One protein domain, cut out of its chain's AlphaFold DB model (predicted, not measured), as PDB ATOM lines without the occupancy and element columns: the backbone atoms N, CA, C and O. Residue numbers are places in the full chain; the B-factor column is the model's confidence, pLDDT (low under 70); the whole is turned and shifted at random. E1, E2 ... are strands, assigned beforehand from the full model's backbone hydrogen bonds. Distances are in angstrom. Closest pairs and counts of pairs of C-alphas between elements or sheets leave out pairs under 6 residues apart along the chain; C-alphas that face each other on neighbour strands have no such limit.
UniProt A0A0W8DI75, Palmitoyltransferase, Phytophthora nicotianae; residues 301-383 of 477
ATOM      1  N   GLU A 301       8.084 -35.620 -60.398       74.06
ATOM      2  CA  GLU A 301       6.730 -35.052 -60.339       74.06
ATOM      3  C   GLU A 301       5.958 -35.479 -59.089       74.06
ATOM      4  O   GLU A 301       5.049 -34.773 -58.665       74.06
ATOM      5  N   ILE A 302       6.308 -36.615 -58.472       79.06
ATOM      6  CA  ILE A 302       5.578 -37.166 -57.321       79.06
ATOM      7  C   ILE A 302       6.525 -37.538 -56.179       79.06
ATOM      8  O   ILE A 302       7.409 -38.389 -56.320       79.06
ATOM      9  N   LEU A 303       6.273 -36.962 -55.005       80.00
ATOM     10  CA  LEU A 303       6.913 -37.333 -53.743       80.00
ATOM     11  C   LEU A 303       6.138 -38.468 -53.072       80.00
ATOM     12  O   LEU A 303       4.913 -38.511 -53.128       80.00
ATOM     13  N   CYS A 304       6.842 -39.379 -52.405       84.06
ATOM     14  CA  CYS A 304       6.256 -40.516 -51.702       84.06
ATOM     15  C   CYS A 304       6.811 -40.633 -50.282       84.06
ATOM     16  O   CYS A 304       8.027 -40.700 -50.072       84.06
ATOM     17  N   PHE A 305       5.901 -40.713 -49.314       84.75
ATOM     18  CA  PHE A 305       6.199 -40.845 -47.897       84.75
ATOM     19  C   PHE A 305       5.480 -42.049 -47.295       84.75
ATOM     20  O   PHE A 305       4.283 -42.260 -47.474       84.75
ATOM     21  N   HIS A 306       6.220 -42.812 -46.506       85.12
ATOM     22  CA  HIS A 306       5.701 -43.855 -45.642       85.12
ATOM     23  C   HIS A 306       5.387 -43.230 -44.288       85.12
ATOM     24  O   HIS A 306       6.245 -42.610 -43.639       85.12
ATOM     25  N   CYS A 307       4.134 -43.377 -43.876       84.06
ATOM     26  CA  CYS A 307       3.611 -42.742 -42.681       84.06
ATOM     27  C   CYS A 307       2.892 -43.772 -41.821       84.06
ATOM     28  O   CYS A 307       2.387 -44.787 -42.302       84.06
ATOM     29  N   TRP A 308       2.818 -43.489 -40.529       82.00
ATOM     30  CA  TRP A 308       1.953 -44.238 -39.635       82.00
ATOM     31  C   TRP A 308       1.467 -43.353 -38.498       82.00
ATOM     32  O   TRP A 308       2.198 -42.484 -38.010       82.00
ATOM     33  N   TRP A 309       0.251 -43.616 -38.038       79.31
ATOM     34  CA  TRP A 309      -0.275 -43.078 -36.788       79.31
ATOM     35  C   TRP A 309      -0.736 -44.224 -35.896       79.31
ATOM     36  O   TRP A 309      -0.893 -45.365 -36.335       79.31
ATOM     37  N   LYS A 310      -0.876 -43.935 -34.605       79.56
ATOM     38  CA  LYS A 310      -1.474 -44.867 -33.655       79.56
ATOM     39  C   LYS A 310      -2.895 -44.406 -33.398       79.56
ATOM     40  O   LYS A 310      -3.103 -43.251 -33.034       79.56
ATOM     41  N   GLU A 311      -3.842 -45.302 -33.593       78.62
ATOM     42  CA  GLU A 311      -5.231 -45.115 -33.221       78.62
ATOM     43  C   GLU A 311      -5.492 -45.930 -31.959       78.62
ATOM     44  O   GLU A 311      -5.064 -47.077 -31.849       78.62
ATOM     45  N   THR A 312      -6.121 -45.307 -30.969       79.88
ATOM     46  CA  THR A 312      -6.548 -46.005 -29.753       79.88
ATOM     47  C   THR A 312      -8.035 -46.237 -29.898       79.88
ATOM     48  O   THR A 312      -8.792 -45.274 -29.993       79.88
ATOM     49  N   SER A 313      -8.437 -47.503 -29.976       71.31
ATOM     50  CA  SER A 313      -9.848 -47.870 -29.940       71.31
ATOM     51  C   SER A 313     -10.463 -47.391 -28.623       71.31
ATOM     52  O   SER A 313      -9.769 -47.260 -27.611       71.31
ATOM     53  N   LEU A 314     -11.781 -47.196 -28.611       67.19
ATOM     54  CA  LEU A 314     -12.552 -46.897 -27.399       67.19
ATOM     55  C   LEU A 314     -12.378 -47.983 -26.314       67.19
ATOM     56  O   LEU A 314     -12.595 -47.723 -25.135       67.19
ATOM     57  N   GLN A 315     -11.923 -49.179 -26.702       64.44
ATOM     58  CA  GLN A 315     -11.587 -50.310 -25.827       64.44
ATOM     59  C   GLN A 315     -10.137 -50.275 -25.290       64.44
ATOM     60  O   GLN A 315      -9.707 -51.204 -24.612       64.44
ATOM     61  N   GLY A 316      -9.365 -49.221 -25.582       66.00
ATOM     62  CA  GLY A 316      -7.979 -49.046 -25.126       66.00
ATOM     63  C   GLY A 316      -6.928 -49.797 -25.951       66.00
ATOM     64  O   GLY A 316      -5.731 -49.646 -25.704       66.00
ATOM     65  N   GLU A 317      -7.343 -50.570 -26.955       67.75
ATOM     66  CA  GLU A 317      -6.430 -51.236 -27.880       67.75
ATOM     67  C   GLU A 317      -5.757 -50.216 -28.806       67.75
ATOM     68  O   GLU A 317      -6.418 -49.457 -29.518       67.75
ATOM     69  N   THR A 318      -4.423 -50.186 -28.810       75.62
ATOM     70  CA  THR A 318      -3.644 -49.348 -29.727       75.62
ATOM     71  C   THR A 318      -3.408 -50.093 -31.039       75.62
ATOM     72  O   THR A 318      -2.628 -51.048 -31.070       75.62
ATOM     73  N   ARG A 319      -3.994 -49.623 -32.139       80.12
ATOM     74  CA  ARG A 319      -3.686 -50.092 -33.494       80.12
ATOM     75  C   ARG A 319      -2.737 -49.115 -34.178       80.12
ATOM     76  O   ARG A 319      -2.926 -47.902 -34.124       80.12
ATOM     77  N   GLN A 320      -1.696 -49.626 -34.830       82.25
ATOM     78  CA  GLN A 320      -0.861 -48.812 -35.710       82.25
ATOM     79  C   GLN A 320      -1.452 -48.856 -37.116       82.25
ATOM     80  O   GLN A 320      -1.465 -49.915 -37.736       82.25
ATOM     81  N   CYS A 321      -1.903 -47.713 -37.619       81.06
ATOM     82  CA  CYS A 321      -2.337 -47.582 -38.999       81.06
ATOM     83  C   CYS A 321      -1.157 -47.110 -39.850       81.06
ATOM     84  O   CYS A 321      -0.479 -46.139 -39.496       81.06
ATOM     85  N   ARG A 322      -0.879 -47.824 -40.941       85.12
ATOM     86  CA  ARG A 322       0.202 -47.521 -41.882       85.12
ATOM     87  C   ARG A 322      -0.402 -47.058 -43.200       85.12
ATOM     88  O   ARG A 322      -1.340 -47.673 -43.703       85.12
ATOM     89  N   LEU A 323       0.143 -45.978 -43.752       86.00
ATOM     90  CA  LEU A 323      -0.244 -45.468 -45.065       86.00
ATOM     91  C   LEU A 323       0.979 -45.088 -45.895       86.00
ATOM     92  O   LEU A 323       2.052 -44.769 -45.368       86.00
ATOM     93  N   ARG A 324       0.784 -45.067 -47.211       84.56
ATOM     94  CA  ARG A 324       1.665 -44.393 -48.164       84.56
ATOM     95  C   ARG A 324       0.971 -43.138 -48.660       84.56
ATOM     96  O   ARG A 324      -0.173 -43.197 -49.105       84.56
ATOM     97  N   LEU A 325       1.673 -42.022 -48.557       85.19
ATOM     98  CA  LEU A 325       1.225 -40.718 -49.008       85.19
ATOM     99  C   LEU A 325       2.025 -40.325 -50.241       85.19
ATOM    100  O   LEU A 325       3.253 -40.263 -50.187       85.19
ATOM    101  N   TYR A 326       1.322 -40.054 -51.329       86.50
ATOM    102  CA  TYR A 326       1.872 -39.529 -52.567       86.50
ATOM    103  C   TYR A 326       1.458 -38.069 -52.700       86.50
ATOM    104  O   TYR A 326       0.304 -37.735 -52.448       86.50
ATOM    105  N   PHE A 327       2.387 -37.205 -53.082       84.50
ATOM    106  CA  PHE A 327       2.123 -35.798 -53.352       84.50
ATOM    107  C   PHE A 327       2.574 -35.477 -54.770       84.50
ATOM    108  O   PHE A 327       3.754 -35.642 -55.075       84.50
ATOM    109  N   SER A 328       1.644 -35.037 -55.614       79.69
ATOM    110  CA  SER A 328       1.946 -34.575 -56.966       79.69
ATOM    111  C   SER A 328       2.357 -33.107 -56.927       79.69
ATOM    112  O   SER A 328       1.590 -32.259 -56.487       79.69
ATOM    113  N   ILE A 329       3.575 -32.805 -57.371       80.94
ATOM    114  CA  ILE A 329       4.096 -31.444 -57.491       80.94
ATOM    115  C   ILE A 329       3.293 -30.611 -58.508       80.94
ATOM    116  O   ILE A 329       2.910 -29.501 -58.133       80.94
ATOM    117  N   PRO A 330       2.990 -31.090 -59.739       75.06
ATOM    118  CA  PRO A 330       2.287 -30.265 -60.724       75.06
ATOM    119  C   PRO A 330       0.835 -29.965 -60.332       75.06
ATOM    120  O   PRO A 330       0.379 -28.842 -60.522       75.06
ATOM    121  N   THR A 331       0.115 -30.933 -59.756       72.62
ATOM    122  CA  THR A 331      -1.311 -30.762 -59.408       72.62
ATOM    123  C   THR A 331      -1.547 -30.389 -57.944       72.62
ATOM    124  O   THR A 331      -2.664 -30.057 -57.560       72.62
ATOM    125  N   ARG A 332      -0.506 -30.432 -57.100       74.88
ATOM    126  CA  ARG A 332      -0.562 -30.209 -55.638       74.88
ATOM    127  C   ARG A 332      -1.538 -31.134 -54.893       74.88
ATOM    128  O   ARG A 332      -1.876 -30.880 -53.737       74.88
ATOM    129  N   HIS A 333      -1.961 -32.227 -55.525       76.12
ATOM    130  CA  HIS A 333      -2.873 -33.202 -54.940       76.12
ATOM    131  C   HIS A 333      -2.141 -34.262 -54.123       76.12
ATOM    132  O   HIS A 333      -1.015 -34.670 -54.427       76.12
ATOM    133  N   PHE A 334      -2.835 -34.755 -53.104       79.31
ATOM    134  CA  PHE A 334      -2.385 -35.840 -52.254       79.31
ATOM    135  C   PHE A 334      -3.149 -37.114 -52.598       79.31
ATOM    136  O   PHE A 334      -4.368 -37.098 -52.733       79.31
ATOM    137  N   GLN A 335      -2.453 -38.241 -52.667       78.38
ATOM    138  CA  GLN A 335      -3.081 -39.554 -52.681       78.38
ATOM    139  C   GLN A 335      -2.625 -40.380 -51.495       78.38
ATOM    140  O   GLN A 335      -1.437 -40.453 -51.177       78.38
ATOM    141  N   VAL A 336      -3.583 -41.018 -50.843       81.31
ATOM    142  CA  VAL A 336      -3.372 -41.776 -49.619       81.31
ATOM    143  C   VAL A 336      -3.806 -43.207 -49.853       81.31
ATOM    144  O   VAL A 336      -4.958 -43.478 -50.184       81.31
ATOM    145  N   VAL A 337      -2.868 -44.125 -49.650       79.69
ATOM    146  CA  VAL A 337      -3.104 -45.564 -49.743       79.69
ATOM    147  C   VAL A 337      -2.863 -46.161 -48.367       79.69
ATOM    148  O   VAL A 337      -1.728 -46.177 -47.886       79.69
ATOM    149  N   LEU A 338      -3.928 -46.621 -47.718       80.88
ATOM    150  CA  LEU A 338      -3.842 -47.355 -46.456       80.88
ATOM    151  C   LEU A 338      -3.353 -48.782 -46.728       80.88
ATOM    152  O   LEU A 338      -3.739 -49.388 -47.721       80.88
ATOM    153  N   GLU A 339      -2.517 -49.340 -45.852       76.56
ATOM    154  CA  GLU A 339      -2.068 -50.737 -46.010       76.56
ATOM    155  C   GLU A 339      -3.202 -51.748 -45.771       76.56
ATOM    156  O   GLU A 339      -3.194 -52.828 -46.354       76.56
ATOM    157  N   ASP A 340      -4.190 -51.373 -44.955       70.88
ATOM    158  CA  ASP A 340      -5.279 -52.251 -44.518       70.88
ATOM    159  C   ASP A 340      -6.533 -52.178 -45.411       70.88
ATOM    160  O   ASP A 340      -7.509 -52.881 -45.152       70.88
ATOM    161  N   SER A 341      -6.543 -51.331 -46.449       69.19
ATOM    162  CA  SER A 341      -7.672 -51.207 -47.378       69.19
ATOM    163  C   SER A 341      -7.195 -51.073 -48.825       69.19
ATOM    164  O   SER A 341      -6.243 -50.334 -49.066       69.19
ATOM    165  N   PRO A 342      -7.886 -51.674 -49.806       64.44
ATOM    166  CA  PRO A 342      -7.550 -51.506 -51.222       64.44
ATOM    167  C   PRO A 342      -7.884 -50.105 -51.768       64.44
ATOM    168  O   PRO A 342      -7.504 -49.780 -52.890       64.44
ATOM    169  N   ASN A 343      -8.584 -49.275 -50.991       66.50
ATOM    170  CA  ASN A 343      -9.070 -47.973 -51.423       66.50
ATOM    171  C   ASN A 343      -7.941 -46.934 -51.488       66.50
ATOM    172  O   ASN A 343      -7.142 -46.794 -50.556       66.50
ATOM    173  N   VAL A 344      -7.918 -46.174 -52.585       70.00
ATOM    174  CA  VAL A 344      -7.038 -45.019 -52.787       70.00
ATOM    175  C   VAL A 344      -7.853 -43.754 -52.561       70.00
ATOM    176  O   VAL A 344      -8.859 -43.530 -53.229       70.00
ATOM    177  N   PHE A 345      -7.421 -42.925 -51.615       73.62
ATOM    178  CA  PHE A 345      -8.089 -41.670 -51.288       73.62
ATOM    179  C   PHE A 345      -7.332 -40.507 -51.921       73.62
ATOM    180  O   PHE A 345      -6.186 -40.246 -51.553       73.62
ATOM    181  N   THR A 346      -7.972 -39.790 -52.841       73.81
ATOM    182  CA  THR A 346      -7.424 -38.558 -53.423       73.81
ATOM    183  C   THR A 346      -7.925 -37.357 -52.631       73.81
ATOM    184  O   THR A 346      -9.126 -37.145 -52.490       73.81
ATOM    185  N   ILE A 347      -6.998 -36.568 -52.100       75.25
ATOM    186  CA  ILE A 347      -7.254 -35.354 -51.330       75.25
ATOM    187  C   ILE A 347      -6.727 -34.179 -52.158       75.25
ATOM    188  O   ILE A 347      -5.540 -34.124 -52.479       75.25
ATOM    189  N   SER A 348      -7.600 -33.229 -52.500       68.44
ATOM    190  CA  SER A 348      -7.242 -32.106 -53.376       68.44
ATOM    191  C   SER A 348      -6.166 -31.205 -52.770       68.44
ATOM    192  O   SER A 348      -5.237 -30.807 -53.463       68.44
ATOM    193  N   HIS A 349      -6.266 -30.919 -51.473       68.81
ATOM    194  CA  HIS A 349      -5.285 -30.150 -50.718       68.81
ATOM    195  C   HIS A 349      -5.334 -30.536 -49.237       68.81
ATOM    196  O   HIS A 349      -6.387 -30.863 -48.691       68.81
ATOM    197  N   VAL A 350      -4.183 -30.477 -48.572       74.00
ATOM    198  CA  VAL A 350      -4.090 -30.589 -47.112       74.00
ATOM    199  C   VAL A 350      -3.679 -29.225 -46.586       74.00
ATOM    200  O   VAL A 350      -2.645 -28.709 -46.990       74.00
ATOM    201  N   ALA A 351      -4.478 -28.631 -45.704       73.06
ATOM    202  CA  ALA A 351      -4.151 -27.350 -45.091       73.06
ATOM    203  C   ALA A 351      -3.215 -27.523 -43.889       73.06
ATOM    204  O   ALA A 351      -3.297 -28.498 -43.131       73.06
ATOM    205  N   HIS A 352      -2.336 -26.548 -43.682       68.69
ATOM    206  CA  HIS A 352      -1.523 -26.473 -42.480       68.69
ATOM    207  C   HIS A 352      -2.412 -26.189 -41.257       68.69
ATOM    208  O   HIS A 352      -3.229 -25.269 -41.266       68.69
ATOM    209  N   ALA A 353      -2.223 -26.952 -40.178       65.50
ATOM    210  CA  ALA A 353      -3.132 -26.956 -39.027       65.50
ATOM    211  C   ALA A 353      -3.260 -25.602 -38.302       65.50
ATOM    212  O   ALA A 353      -4.256 -25.366 -37.629       65.50
ATOM    213  N   VAL A 354      -2.246 -24.735 -38.407       65.38
ATOM    214  CA  VAL A 354      -2.210 -23.434 -37.712       65.38
ATOM    215  C   VAL A 354      -2.549 -22.273 -38.642       65.38
ATOM    216  O   VAL A 354      -3.186 -21.317 -38.221       65.38
ATOM    217  N   THR A 355      -2.102 -22.331 -39.896       70.19
ATOM    218  CA  THR A 355      -2.177 -21.191 -40.825       70.19
ATOM    219  C   THR A 355      -3.321 -21.322 -41.823       70.19
ATOM    220  O   THR A 355      -3.657 -20.339 -42.469       70.19
ATOM    221  N   GLY A 356      -3.911 -22.513 -41.984       69.19
ATOM    222  CA  GLY A 356      -4.986 -22.771 -42.949       69.19
ATOM    223  C   GLY A 356      -4.544 -22.761 -44.419       69.19
ATOM    224  O   GLY A 356      -5.326 -23.120 -45.291       69.19
ATOM    225  N   VAL A 357      -3.291 -22.394 -44.699       73.88
ATOM    226  CA  VAL A 357      -2.713 -22.357 -46.049       73.88
ATOM    227  C   VAL A 357      -2.507 -23.789 -46.560       73.88
ATOM    228  O   VAL A 357      -2.050 -24.637 -45.781       73.88
ATOM    229  N   PRO A 358      -2.830 -24.093 -47.834       76.31
ATOM    230  CA  PRO A 358      -2.559 -25.402 -48.419       76.31
ATOM    231  C   PRO A 358      -1.060 -25.713 -48.378       76.31
ATOM    232  O   PRO A 358      -0.220 -24.869 -48.688       76.31
ATOM    233  N   LEU A 359      -0.728 -26.938 -47.979       78.81
ATOM    234  CA  LEU A 359       0.646 -27.413 -47.924       78.81
ATOM    235  C   LEU A 359       1.235 -27.479 -49.331       78.81
ATOM    236  O   LEU A 359       0.635 -28.028 -50.255       78.81
ATOM    237  N   SER A 360       2.445 -26.951 -49.456       81.19
ATOM    238  CA  SER A 360       3.251 -27.029 -50.665       81.19
ATOM    239  C   SER A 360       4.276 -28.158 -50.571       81.19
ATOM    240  O   SER A 360       4.517 -28.734 -49.507       81.19
ATOM    241  N   VAL A 361       4.973 -28.394 -51.682       81.25
ATOM    242  CA  VAL A 361       6.109 -29.317 -51.754       81.25
ATOM    243  C   VAL A 361       7.196 -29.012 -50.710       81.25
ATOM    244  O   VAL A 361       7.803 -29.927 -50.158       81.25
ATOM    245  N   TRP A 362       7.408 -27.732 -50.391       83.62
ATOM    246  CA  TRP A 362       8.466 -27.260 -49.494       83.62
ATOM    247  C   TRP A 362       8.179 -27.566 -48.019       83.62
ATOM    248  O   TRP A 362       9.096 -27.592 -47.191       83.62
ATOM    249  N   ASP A 363       6.912 -27.821 -47.689       82.38
ATOM    250  CA  ASP A 363       6.455 -28.137 -46.335       82.38
ATOM    251  C   ASP A 363       6.645 -29.630 -46.002       82.38
ATOM    252  O   ASP A 363       6.706 -30.022 -44.829       82.38
ATOM    253  N   LEU A 364       6.800 -30.478 -47.026       83.88
ATOM    254  CA  LEU A 364       6.888 -31.931 -46.900       83.88
ATOM    255  C   LEU A 364       8.331 -32.387 -46.654       83.88
ATOM    256  O   LEU A 364       9.208 -32.247 -47.498       83.88
ATOM    257  N   HIS A 365       8.575 -32.978 -45.487       84.31
ATOM    258  CA  HIS A 365       9.877 -33.523 -45.100       84.31
ATOM    259  C   HIS A 365       9.708 -34.640 -44.062       84.31
ATOM    260  O   HIS A 365       8.664 -34.766 -43.419       84.31
ATOM    261  N   GLU A 366      10.740 -35.464 -43.878       81.94
ATOM    262  CA  GLU A 366      10.750 -36.460 -42.802       81.94
ATOM    263  C   GLU A 366      10.621 -35.763 -41.439       81.94
ATOM    264  O   GLU A 366      11.374 -34.854 -41.110       81.94
ATOM    265  N   GLY A 367       9.638 -36.169 -40.641       78.56
ATOM    266  CA  GLY A 367       9.282 -35.542 -39.370       78.56
ATOM    267  C   GLY A 367       8.144 -34.520 -39.450       78.56
ATOM    268  O   GLY A 367       7.616 -34.157 -38.395       78.56
ATOM    269  N   ALA A 368       7.710 -34.102 -40.647       80.00
ATOM    270  CA  ALA A 368       6.586 -33.178 -40.799       80.00
ATOM    271  C   ALA A 368       5.291 -33.777 -40.235       80.00
ATOM    272  O   ALA A 368       5.023 -34.973 -40.380       80.00
ATOM    273  N   ARG A 369       4.464 -32.943 -39.594       80.69
ATOM    274  CA  ARG A 369       3.144 -33.338 -39.082       80.69
ATOM    275  C   ARG A 369       2.067 -32.711 -39.953       80.69
ATOM    276  O   ARG A 369       1.981 -31.491 -40.022       80.69
ATOM    277  N   ILE A 370       1.250 -33.547 -40.574       80.56
ATOM    278  CA  ILE A 370       0.181 -33.137 -41.485       80.56
ATOM    279  C   ILE A 370      -1.120 -33.842 -41.104       80.56
ATOM    280  O   ILE A 370      -1.093 -34.942 -40.554       80.56
ATOM    281  N   THR A 371      -2.266 -33.227 -41.369       80.81
ATOM    282  CA  THR A 371      -3.565 -33.833 -41.053       80.81
ATOM    283  C   THR A 371      -4.079 -34.581 -42.275       80.81
ATOM    284  O   THR A 371      -4.454 -33.966 -43.266       80.81
ATOM    285  N   VAL A 372      -4.097 -35.909 -42.211       76.38
ATOM    286  CA  VAL A 372      -4.561 -36.777 -43.302       76.38
ATOM    287  C   VAL A 372      -5.840 -37.464 -42.844       76.38
ATOM    288  O   VAL A 372      -5.842 -38.079 -41.781       76.38
ATOM    289  N   LEU A 373      -6.934 -37.322 -43.601       74.88
ATOM    290  CA  LEU A 373      -8.255 -37.883 -43.257       74.88
ATOM    291  C   LEU A 373      -8.720 -37.501 -41.832       74.88
ATOM    292  O   LEU A 373      -9.219 -38.327 -41.074       74.88
ATOM    293  N   GLY A 374      -8.473 -36.252 -41.421       71.56
ATOM    294  CA  GLY A 374      -8.814 -35.760 -40.078       71.56
ATOM    295  C   GLY A 374      -7.906 -36.266 -38.947       71.56
ATOM    296  O   GLY A 374      -8.132 -35.929 -37.784       71.56
ATOM    297  N   ARG A 375      -6.858 -37.047 -39.248       75.88
ATOM    298  CA  ARG A 375      -5.916 -37.581 -38.254       75.88
ATOM    299  C   ARG A 375      -4.532 -36.925 -38.371       75.88
ATOM    300  O   ARG A 375      -3.965 -36.873 -39.466       75.88
ATOM    301  N   PRO A 376      -3.933 -36.457 -37.258       77.12
ATOM    302  CA  PRO A 376      -2.584 -35.904 -37.276       77.12
ATOM    303  C   PRO A 376      -1.565 -37.016 -37.545       77.12
ATOM    304  O   PRO A 376      -1.279 -37.854 -36.688       77.12
ATOM    305  N   THR A 377      -0.983 -36.991 -38.735       78.19
ATOM    306  CA  THR A 377      -0.059 -37.999 -39.248       78.19
ATOM    307  C   THR A 377       1.345 -37.414 -39.344       78.19
ATOM    308  O   THR A 377       1.546 -36.296 -39.810       78.19
ATOM    309  N   THR A 378       2.345 -38.155 -38.869       83.31
ATOM    310  CA  THR A 378       3.753 -37.769 -39.031       83.31
ATOM    311  C   THR A 378       4.326 -38.460 -40.262       83.31
ATOM    312  O   THR A 378       4.247 -39.687 -40.358       83.31
ATOM    313  N   LEU A 379       4.937 -37.694 -41.164       81.25
ATOM    314  CA  LEU A 379       5.746 -38.230 -42.255       81.25
ATOM    315  C   LEU A 379       7.004 -38.835 -41.638       81.25
ATOM    316  O   LEU A 379       7.763 -38.132 -40.977       81.25
ATOM    317  N   ARG A 380       7.212 -40.145 -41.760       79.56
ATOM    318  CA  ARG A 380       8.302 -40.821 -41.035       79.56
ATOM    319  C   ARG A 380       9.476 -41.154 -41.928       79.56
ATOM    320  O   ARG A 380      10.610 -40.974 -41.504       79.56
ATOM    321  N   GLN A 381       9.196 -41.636 -43.131       81.94
ATOM    322  CA  GLN A 381      10.225 -42.102 -44.047       81.94
ATOM    323  C   GLN A 381       9.870 -41.694 -45.472       81.94
ATOM    324  O   GLN A 381       8.790 -42.017 -45.962       81.94
ATOM    325  N   ALA A 382      10.781 -41.010 -46.152       79.50
ATOM    326  CA  ALA A 382      10.644 -40.697 -47.566       79.50
ATOM    327  C   ALA A 382      11.066 -41.898 -48.434       79.50
ATOM    328  O   ALA A 382      11.908 -42.712 -48.036       79.50
ATOM    329  N   SER A 383      10.500 -42.027 -49.637       77.62
ATOM    330  CA  SER A 383      11.065 -42.925 -50.651       77.62
ATOM    331  C   SER A 383      12.475 -42.459 -51.033       77.62
ATOM    332  O   SER A 383      12.829 -41.296 -50.840       77.62
TER     333      SER A 383
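AT A GLANCE: This is residues 301 to 383 of the 477 residues of the protein "Palmitoyltransferase" of Phytophthora nicotianae (UniProt A0A0W8DI75). One strongly twisted sheet of six strands curls into an open trough, with the long hairpin E1 and E2 making its length, the short strands E3 and E4 along one edge and the hairpin E5 and E6 along the other. A 21-residue loop, residues 348 to 368, links the edge strands E4 and E5. The printed part has 83 residues with six named strands, E1 to E6 along the chain, and no named helix; the sheet's order is E4, E3, E2, E1, E6, E5, antiparallel throughout. The class is all strand, and the whole is compact, with a radius of gyration of the C-alphas of 12.8 A and spans of 42 by 29 by 21 A.

HOW THE PARTS SIT: Look first at E1, residues 302 to 312, and E2, residues 318 to 328, a hairpin at 161 degrees with N 305 and O 325 2.8 A apart. E3, residues 334 to 338, is antiparallel to E2, with N 335 and O 326 at 2.8 A. E4, residues 344 to 347, ends this meander, each strand the antiparallel neighbour of the one before, with N 347 and O 334 at 2.8 A. On the other side of E1 find E6, residues 375 to 382, at 133 degrees, with N 306 and O 381 at 2.7 A. E6 is staggered: residues 378 to 382 pair with E1, and 375 to 378 with E5, residues 369 to 372, where N 377 and O 370 are 2.7 A apart. E4 and E5 are apart.

IN THESE COORDINATES: Find C-alpha 302 at (5.578, -37.166, -57.321); E1 runs 31.4 A from there, and E2 returns over 31.5 A. E3 covers 13.0 A, E4 9.8 A and E5 9.4 A. E6 runs 19.3 A to C-alpha 382 at (10.644, -40.697, -47.566).

THE WHOLE: The C-alphas farthest apart, of Gln 315 and Pro 330, are 42.6 A apart. The printed part has no cut, and its one long link is E4 to E5. Model confidence is under 70 at 314 to 317, 341 to 343, 348 to 349, 352 to 354 and 356.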